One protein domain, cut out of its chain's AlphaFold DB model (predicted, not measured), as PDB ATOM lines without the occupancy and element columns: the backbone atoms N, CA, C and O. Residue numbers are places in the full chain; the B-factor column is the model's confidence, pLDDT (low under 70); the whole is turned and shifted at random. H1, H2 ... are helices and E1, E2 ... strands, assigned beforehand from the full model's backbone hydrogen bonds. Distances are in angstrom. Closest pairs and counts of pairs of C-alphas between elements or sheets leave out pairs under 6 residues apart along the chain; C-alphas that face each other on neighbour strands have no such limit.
ATOM      1  N   GLU A  93     138.235 131.841 134.533       83.38
ATOM      2  CA  GLU A  93     138.303 132.189 135.963       83.38
ATOM      3  C   GLU A  93     139.167 133.435 136.215       83.38
ATOM      4  O   GLU A  93     138.769 134.329 136.959       83.38
ATOM      5  N   GLU A  94     140.304 133.550 135.523       87.38
ATOM      6  CA  GLU A  94     141.183 134.715 135.625       87.38
ATOM      7  C   GLU A  94     140.545 135.985 135.046       87.38
ATOM      8  O   GLU A  94     140.651 137.049 135.654       87.38
ATOM      9  N   GLU A  95     139.847 135.890 133.906       86.38
ATOM     10  CA  GLU A  95     139.217 137.039 133.238       86.38
ATOM     11  C   GLU A  95     138.037 137.583 134.056       86.38
ATOM     12  O   GLU A  95     137.850 138.798 134.155       86.38
ATOM     13  N   CYS A  96     137.245 136.700 134.673       87.56
ATOM     14  CA  CYS A  96     136.107 137.111 135.494       87.56
ATOM     15  C   CYS A  96     136.536 137.870 136.764       87.56
ATOM     16  O   CYS A  96     135.758 138.682 137.279       87.56
ATOM     17  N   GLU A  97     137.742 137.602 137.275       90.94
ATOM     18  CA  GLU A  97     138.264 138.188 138.513       90.94
ATOM     19  C   GLU A  97     139.021 139.505 138.313       90.94
ATOM     20  O   GLU A  97     139.308 140.181 139.307       90.94
ATOM     21  N   ILE A  98     139.283 139.910 137.062       90.94
ATOM     22  CA  ILE A  98     139.955 141.175 136.743       90.94
ATOM     23  C   ILE A  98     139.150 142.345 137.308       90.94
ATOM     24  O   ILE A  98     138.027 142.622 136.887       90.94
ATOM     25  N   GLU A  99     139.751 143.073 138.246       91.31
ATOM     26  CA  GLU A  99     139.115 144.238 138.847       91.31
ATOM     27  C   GLU A  99     139.261 145.481 137.961       91.31
ATOM     28  O   GLU A  99     140.381 145.898 137.634       91.31
ATOM     29  N   PRO A 100     138.140 146.111 137.568       90.88
ATOM     30  CA  PRO A 100     138.181 147.362 136.835       90.88
ATOM     31  C   PRO A 100     138.741 148.480 137.721       90.88
ATOM     32  O   PRO A 100     138.353 148.657 138.875       90.88
ATOM     33  N   LYS A 101     139.665 149.268 137.164       92.50
ATOM     34  CA  LYS A 101     140.295 150.390 137.871       92.50
ATOM     35  C   LYS A 101     139.453 151.658 137.736       92.50
ATOM     36  O   LYS A 101     138.958 151.959 136.652       92.50
ATOM     37  N   GLY A 102     139.371 152.437 138.814       90.94
ATOM     38  CA  GLY A 102     138.737 153.762 138.804       90.94
ATOM     39  C   GLY A 102     137.210 153.745 138.905       90.94
ATOM     40  O   GLY A 102     136.560 154.671 138.425       90.94
ATOM     41  N   CYS A 103     136.621 152.711 139.507       92.12
ATOM     42  CA  CYS A 103     135.183 152.682 139.743       92.12
ATOM     43  C   CYS A 103     134.816 153.549 140.952       92.12
ATOM     44  O   CYS A 103     135.260 153.281 142.064       92.12
ATOM     45  N   ARG A 104     134.003 154.587 140.727       91.19
ATOM     46  CA  ARG A 104     133.607 155.549 141.768       91.19
ATOM     47  C   ARG A 104     132.631 154.971 142.796       91.19
ATOM     48  O   ARG A 104     132.713 155.350 143.950       91.19
ATOM     49  N   TYR A 105     131.732 154.088 142.363       91.50
ATOM     50  CA  TYR A 105     130.642 153.533 143.179       91.50
ATOM     51  C   TYR A 105     130.855 152.040 143.490       91.50
ATOM     52  O   TYR A 105     129.900 151.286 143.654       91.50
ATOM     53  N   GLY A 106     132.113 151.588 143.464       91.56
ATOM     54  CA  GLY A 106     132.475 150.186 143.664       91.56
ATOM     55  C   GLY A 106     132.391 149.310 142.408       91.56
ATOM     56  O   GLY A 106     132.243 149.780 141.272       91.56
ATOM     57  N   VAL A 107     132.543 148.003 142.618       93.81
ATOM     58  CA  VAL A 107     132.633 146.980 141.567       93.81
ATOM     59  C   VAL A 107     131.527 145.954 141.770       93.81
ATOM     60  O   VAL A 107     131.391 145.401 142.854       93.81
ATOM     61  N   VAL A 108     130.775 145.655 140.712       92.94
ATOM     62  CA  VAL A 108     129.672 144.682 140.730       92.94
ATOM     63  C   VAL A 108     129.844 143.642 139.632       92.94
ATOM     64  O   VAL A 108     130.520 143.877 138.632       92.94
ATOM     65  N   ARG A 109     129.208 142.477 139.779       91.38
ATOM     66  CA  ARG A 109     129.187 141.462 138.715       91.38
ATOM     67  C   ARG A 109     128.048 141.716 137.735       91.38
ATOM     68  O   ARG A 109     126.907 141.925 138.142       91.38
ATOM     69  N   ASN A 110     128.331 141.680 136.437       88.88
ATOM     70  CA  ASN A 110     127.288 141.711 135.411       88.88
ATOM     71  C   ASN A 110     126.574 140.347 135.287       88.88
ATOM     72  O   ASN A 110     126.933 139.380 135.957       88.88
ATOM     73  N   ASN A 111     125.581 140.251 134.398       86.06
ATOM     74  CA  ASN A 111     124.851 138.997 134.152       86.06
ATOM     75  C   ASN A 111     125.731 137.855 133.609       86.06
ATOM     76  O   ASN A 111     125.322 136.700 133.650       86.06
ATOM     77  N   CYS A 112     126.925 138.174 133.108       86.00
ATOM     78  CA  CYS A 112     127.905 137.216 132.608       86.00
ATOM     79  C   CYS A 112     129.018 136.925 133.635       86.00
ATOM     80  O   CYS A 112     130.084 136.456 133.252       86.00
ATOM     81  N   ASN A 113     128.800 137.236 134.920       88.38
ATOM     82  CA  ASN A 113     129.730 137.037 136.042       88.38
ATOM     83  C   ASN A 113     131.066 137.797 135.987       88.38
ATOM     84  O   ASN A 113     131.926 137.558 136.835       88.38
ATOM     85  N   ARG A 114     131.222 138.762 135.077       89.69
ATOM     86  CA  ARG A 114     132.414 139.619 134.983       89.69
ATOM     87  C   ARG A 114     132.302 140.802 135.942       89.69
ATOM     88  O   ARG A 114     131.228 141.406 136.039       89.69
ATOM     89  N   LYS A 115     133.403 141.162 136.605       92.31
ATOM     90  CA  LYS A 115     133.503 142.380 137.423       92.31
ATOM     91  C   LYS A 115     133.477 143.629 136.531       92.31
ATOM     92  O   LYS A 115     134.282 143.780 135.618       92.31
ATOM     93  N   VAL A 116     132.537 144.532 136.789       92.38
ATOM     94  CA  VAL A 116     132.354 145.803 136.072       92.38
ATOM     95  C   VAL A 116     132.162 146.940 137.072       92.38
ATOM     96  O   VAL A 116     131.746 146.713 138.206       92.38
ATOM     97  N   CYS A 117     132.449 148.177 136.662       93.69
ATOM     98  CA  CYS A 117     132.165 149.325 137.518       93.69
ATOM     99  C   CYS A 117     130.662 149.466 137.752       93.69
ATOM    100  O   CYS A 117     129.864 149.425 136.809       93.69
ATOM    101  N   ALA A 118     130.307 149.676 139.013       94.25
ATOM    102  CA  ALA A 118     128.952 149.970 139.418       94.25
ATOM    103  C   ALA A 118     128.493 151.340 138.908       94.25
ATOM    104  O   ALA A 118     129.283 152.281 138.775       94.25
ATOM    105  N   LYS A 119     127.191 151.437 138.645       94.88
ATOM    106  CA  LYS A 119     126.502 152.680 138.313       94.88
ATOM    107  C   LYS A 119     125.996 153.377 139.570       94.88
ATOM    108  O   LYS A 119     125.435 152.727 140.455       94.88
ATOM    109  N   GLY A 120     126.195 154.688 139.619       93.81
ATOM    110  CA  GLY A 120     125.796 155.551 140.724       93.81
ATOM    111  C   GLY A 120     124.362 156.073 140.612       93.81
ATOM    112  O   GLY A 120     123.673 155.813 139.622       93.81
ATOM    113  N   PRO A 121     123.892 156.834 141.611       93.44
ATOM    114  CA  PRO A 121     122.528 157.355 141.658       93.44
ATOM    115  C   PRO A 121     122.211 158.245 140.445       93.44
ATOM    116  O   PRO A 121     122.937 159.185 140.135       93.44
ATOM    117  N   GLY A 122     121.107 157.968 139.748       90.38
ATOM    118  CA  GLY A 122     120.675 158.722 138.564       90.38
ATOM    119  C   GLY A 122     121.398 158.366 137.264       90.38
ATOM    120  O   GLY A 122     121.041 158.895 136.211       90.38
ATOM    121  N   GLU A 123     122.366 157.448 137.294       91.56
ATOM    122  CA  GLU A 123     122.957 156.900 136.076       91.56
ATOM    123  C   GLU A 123     122.043 155.860 135.426       91.56
ATOM    124  O   GLU A 123     121.236 155.207 136.093       91.56
ATOM    125  N   MET A 124     122.187 155.693 134.109       91.50
ATOM    126  CA  MET A 124     121.428 154.686 133.372       91.50
ATOM    127  C   MET A 124     121.859 153.264 133.746       91.50
ATOM    128  O   MET A 124     123.047 152.988 133.901       91.50
ATOM    129  N   CYS A 125     120.890 152.357 133.846       92.75
ATOM    130  CA  CYS A 125     121.097 150.960 134.218       92.75
ATOM    131  C   CYS A 125     120.120 150.027 133.494       92.75
ATOM    132  O   CYS A 125     119.071 150.454 133.014       92.75
ATOM    133  N   GLY A 126     120.440 148.732 133.443       90.12
ATOM    134  CA  GLY A 126     119.563 147.709 132.872       90.12
ATOM    135  C   GLY A 126     119.670 147.586 131.349       90.12
ATOM    136  O   GLY A 126     120.772 147.506 130.800       90.12
ATOM    137  N   GLY A 127     118.522 147.508 130.671       85.69
ATOM    138  CA  GLY A 127     118.431 147.193 129.241       85.69
ATOM    139  C   GLY A 127     118.602 145.695 128.937       85.69
ATOM    140  O   GLY A 127     118.848 144.899 129.851       85.69
ATOM    141  N   PRO A 128     118.471 145.281 127.662       81.25
ATOM    142  CA  PRO A 128     118.686 143.891 127.262       81.25
ATOM    143  C   PRO A 128     120.068 143.418 127.723       81.25
ATOM    144  O   PRO A 128     121.056 144.094 127.468       81.25
ATOM    145  N   SER A 129     120.159 142.290 128.430       77.31
ATOM    146  CA  SER A 129     121.433 141.755 128.953       77.31
ATOM    147  C   SER A 129     122.273 142.744 129.780       77.31
ATOM    148  O   SER A 129     123.499 142.655 129.789       77.31
ATOM    149  N   THR A 130     121.644 143.693 130.487       83.94
ATOM    150  CA  THR A 130     122.337 144.709 131.308       83.94
ATOM    151  C   THR A 130     123.323 145.592 130.528       83.94
ATOM    152  O   THR A 130     124.310 146.056 131.097       83.94
ATOM    153  N   ILE A 131     123.077 145.853 129.232       84.69
ATOM    154  CA  ILE A 131     124.007 146.639 128.394       84.69
ATOM    155  C   ILE A 131     124.255 148.059 128.919       84.69
ATOM    156  O   ILE A 131     125.299 148.640 128.636       84.69
ATOM    157  N   TRP A 132     123.304 148.636 129.658       88.94
ATOM    158  CA  TRP A 132     123.444 149.980 130.224       88.94
ATOM    159  C   TRP A 132     124.208 149.980 131.552       88.94
ATOM    160  O   TRP A 132     124.581 151.038 132.051       88.94
ATOM    161  N   GLY A 133     124.516 148.798 132.086       91.38
ATOM    162  CA  GLY A 133     125.247 148.610 133.330       91.38
ATOM    163  C   GLY A 133     124.352 148.195 134.493       91.38
ATOM    164  O   GLY A 133     123.127 148.076 134.374       91.38
ATOM    165  N   ARG A 134     124.999 147.955 135.633       93.88
ATOM    166  CA  ARG A 134     124.380 147.515 136.884       93.88
ATOM    167  C   ARG A 134     124.665 148.546 137.971       93.88
ATOM    168  O   ARG A 134     125.770 149.078 138.028       93.88
ATOM    169  N   CYS A 135     123.661 148.841 138.790       94.69
ATOM    170  CA  CYS A 135     123.801 149.757 139.921       94.69
ATOM    171  C   CYS A 135     124.714 149.173 141.006       94.69
ATOM    172  O   CYS A 135     124.897 147.955 141.045       94.69
ATOM    173  N   ALA A 136     125.269 150.039 141.857       93.81
ATOM    174  CA  ALA A 136     125.951 149.633 143.088       93.81
ATOM    175  C   ALA A 136     125.031 148.798 143.994       93.81
ATOM    176  O   ALA A 136     123.810 148.852 143.842       93.81
ATOM    177  N   ASP A 137     125.603 148.035 144.927       91.06
ATOM    178  CA  ASP A 137     124.853 147.059 145.733       91.06
ATOM    179  C   ASP A 137     123.738 147.697 146.592       91.06
ATOM    180  O   ASP A 137     122.679 147.095 146.768       91.06
ATOM    181  N   ASP A 138     123.916 148.948 147.028       90.88
ATOM    182  CA  ASP A 138     122.918 149.711 147.796       90.88
ATOM    183  C   ASP A 138     121.876 150.439 146.914       90.88
ATOM    184  O   ASP A 138     120.958 151.106 147.406       90.88
ATOM    185  N   LEU A 139     121.983 150.317 145.587       92.31
ATOM    186  CA  LEU A 139     121.153 151.018 144.609       92.31
ATOM    187  C   LEU A 139     120.307 150.046 143.778       92.31
ATOM    188  O   LEU A 139     120.722 148.961 143.383       92.31
ATOM    189  N   HIS A 140     119.098 150.479 143.434       92.38
ATOM    190  CA  HIS A 140     118.128 149.678 142.694       92.38
ATOM    191  C   HIS A 140     117.863 150.275 141.316       92.38
ATOM    192  O   HIS A 140     117.552 151.460 141.187       92.38
ATOM    193  N   CYS A 141     117.923 149.444 140.275       92.12
ATOM    194  CA  CYS A 141     117.608 149.884 138.921       92.12
ATOM    195  C   CYS A 141     116.090 150.018 138.734       92.12
ATOM    196  O   CYS A 141     115.373 149.020 138.669       92.12
ATOM    197  N   LYS A 142     115.597 151.254 138.623       90.44
ATOM    198  CA  LYS A 142     114.187 151.574 138.395       90.44
ATOM    199  C   LYS A 142     114.067 152.489 137.184       90.44
ATOM    200  O   LYS A 142     114.635 153.574 137.143       90.44
ATOM    201  N   CYS A 143     113.296 152.053 136.190       88.94
ATOM    202  CA  CYS A 143     113.004 152.844 134.987       88.94
ATOM    203  C   CYS A 143     114.258 153.242 134.207       88.94
ATOM    204  O   CYS A 143     114.354 154.340 133.668       88.94
ATOM    205  N   ASN A 144     115.193 152.295 134.147       91.12
ATOM    206  CA  ASN A 144     116.511 152.422 133.541       91.12
ATOM    207  C   ASN A 144     117.424 153.444 134.220       91.12
ATOM    208  O   ASN A 144     118.402 153.845 133.603       91.12
ATOM    209  N   TYR A 145     117.140 153.832 135.466       91.00
ATOM    210  CA  TYR A 145     118.014 154.672 136.283       91.00
ATOM    211  C   TYR A 145     118.264 154.045 137.653       91.00
ATOM    212  O   TYR A 145     117.384 153.402 138.228       91.00
ATOM    213  N   CYS A 146     119.463 154.232 138.194       93.12
ATOM    214  CA  CYS A 146     119.767 153.794 139.549       93.12
ATOM    215  C   CYS A 146     119.087 154.713 140.568       93.12
ATOM    216  O   CYS A 146     119.259 155.933 140.546       93.12
ATOM    217  N   THR A 147     118.308 154.113 141.461       92.94
ATOM    218  CA  THR A 147     117.543 154.784 142.514       92.94
ATOM    219  C   THR A 147     117.949 154.270 143.884       92.94
ATOM    220  O   THR A 147     118.266 153.094 144.037       92.94
ATOM    221  N   GLY A 148     117.932 155.152 144.876       91.19
ATOM    222  CA  GLY A 148     118.443 154.881 146.216       91.19
ATOM    223  C   GLY A 148     119.475 155.920 146.630       91.19
ATOM    224  O   GLY A 148     119.621 156.959 145.978       91.19
ATOM    225  N   CYS A 149     120.158 155.633 147.729       90.81
ATOM    226  CA  CYS A 149     121.239 156.450 148.254       90.81
ATOM    227  C   CYS A 149     122.489 155.593 148.350       90.81
ATOM    228  O   CYS A 149     122.439 154.495 148.900       90.81
ATOM    229  N   ASP A 150     123.583 156.108 147.815       88.56
ATOM    230  CA  ASP A 150     124.887 155.491 147.968       88.56
ATOM    231  C   ASP A 150     125.432 155.771 149.377       88.56
ATOM    232  O   ASP A 150     125.351 156.902 149.868       88.56
ATOM    233  N   THR A 151     125.953 154.746 150.050       86.00
ATOM    234  CA  THR A 151     126.397 154.850 151.448       86.00
ATOM    235  C   THR A 151     127.756 155.534 151.589       86.00
ATOM    236  O   THR A 151     128.011 156.163 152.618       86.00
ATOM    237  N   GLU A 152     128.601 155.479 150.557       84.62
ATOM    238  CA  GLU A 152     129.938 156.083 150.564       84.62
ATOM    239  C   GLU A 152     129.910 157.569 150.179       84.62
ATOM    240  O   GLU A 152     130.476 158.412 150.875       84.62
ATOM    241  N   SER A 153     129.237 157.910 149.078       83.50
ATOM    242  CA  SER A 153     129.164 159.283 148.565       83.50
ATOM    243  C   SER A 153     128.026 160.111 149.161       83.50
ATOM    244  O   SER A 153     128.031 161.334 149.013       83.50
ATOM    245  N   LEU A 154     127.059 159.472 149.837       86.38
ATOM    246  CA  LEU A 154     125.830 160.093 150.356       86.38
ATOM    247  C   LEU A 154     124.985 160.781 149.264       86.38
ATOM    248  O   LEU A 154     124.116 161.606 149.559       86.38
ATOM    249  N   GLU A 155     125.227 160.450 147.993       88.19
ATOM    250  CA  GLU A 155     124.439 160.926 146.865       88.19
ATOM    251  C   GLU A 155     123.154 160.092 146.755       88.19
ATOM    252  O   GLU A 155     123.174 158.860 146.792       88.19
ATOM    253  N   CYS A 156     122.012 160.766 146.612       88.19
ATOM    254  CA  CYS A 156     120.708 160.121 146.496       88.19
ATOM    255  C   CYS A 156     120.024 160.509 145.188       88.19
ATOM    256  O   CYS A 156     119.970 161.684 144.822       88.19
ATOM    257  N   HIS A 157     119.409 159.529 144.533       90.50
ATOM    258  CA  HIS A 157     118.547 159.758 143.383       90.50
ATOM    259  C   HIS A 157     117.236 158.999 143.542       90.50
ATOM    260  O   HIS A 157     117.224 157.796 143.809       90.50
ATOM    261  N   ASN A 158     116.117 159.699 143.361       87.75
ATOM    262  CA  ASN A 158     114.794 159.120 143.535       87.75
ATOM    263  C   ASN A 158     113.907 159.441 142.333       87.75
ATOM    264  O   ASN A 158     113.622 160.602 142.043       87.75
TER     265      ASN A 158
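Overview. This is residues 93 to 158 of the 172 residues of the protein "Hypothetical protein" of Timema cristinae (UniProt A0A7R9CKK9). Little regular structure: a flat, loop-rich body has hairpin E3-E4 toward one end and hairpin E1-E2 toward the other, with short helix H1 beyond it. The loop of residues 118 to 139 joins the hairpins; residues 156 to 157 fold back beside E4. The 66 printed residues run H1, E1, E2, E3, E4; both two-stranded sheets are antiparallel, the class mixed, with 19 residues in named elements. It is compact, radius of gyration of the C-alphas 11.6 A, spans 36 by 27 by 15 A.

Arrangement. In hairpin E3, residues 140 to 142, and E4, residues 145 to 149, N 140 and O 147 are within hydrogen-bond range, 2.8 A. In hairpin E1, residues 107 to 109, and E2, residues 115 to 117, N 108 and O 116 are, 2.9 A. E2 and E3 are apart. H1, residues 93 to 97, has its O i to N i+4 pair within range; its closest C-alpha pair with E2, Cys 96 and Lys 115, is 6.2 A.

Along the chain. H1 begins at C-alpha 93 (138.303, 132.189, 135.963); E4, 12.5 A long, ends at C-alpha 149 (121.239, 156.450, 148.254).

Size, cuts and confidence. The farthest C-alphas, Glu 94 and Asn 158, are 36.8 A apart. Link E2 to E3 is long. The printed part has no cut; no printed residue is under pLDDT 70.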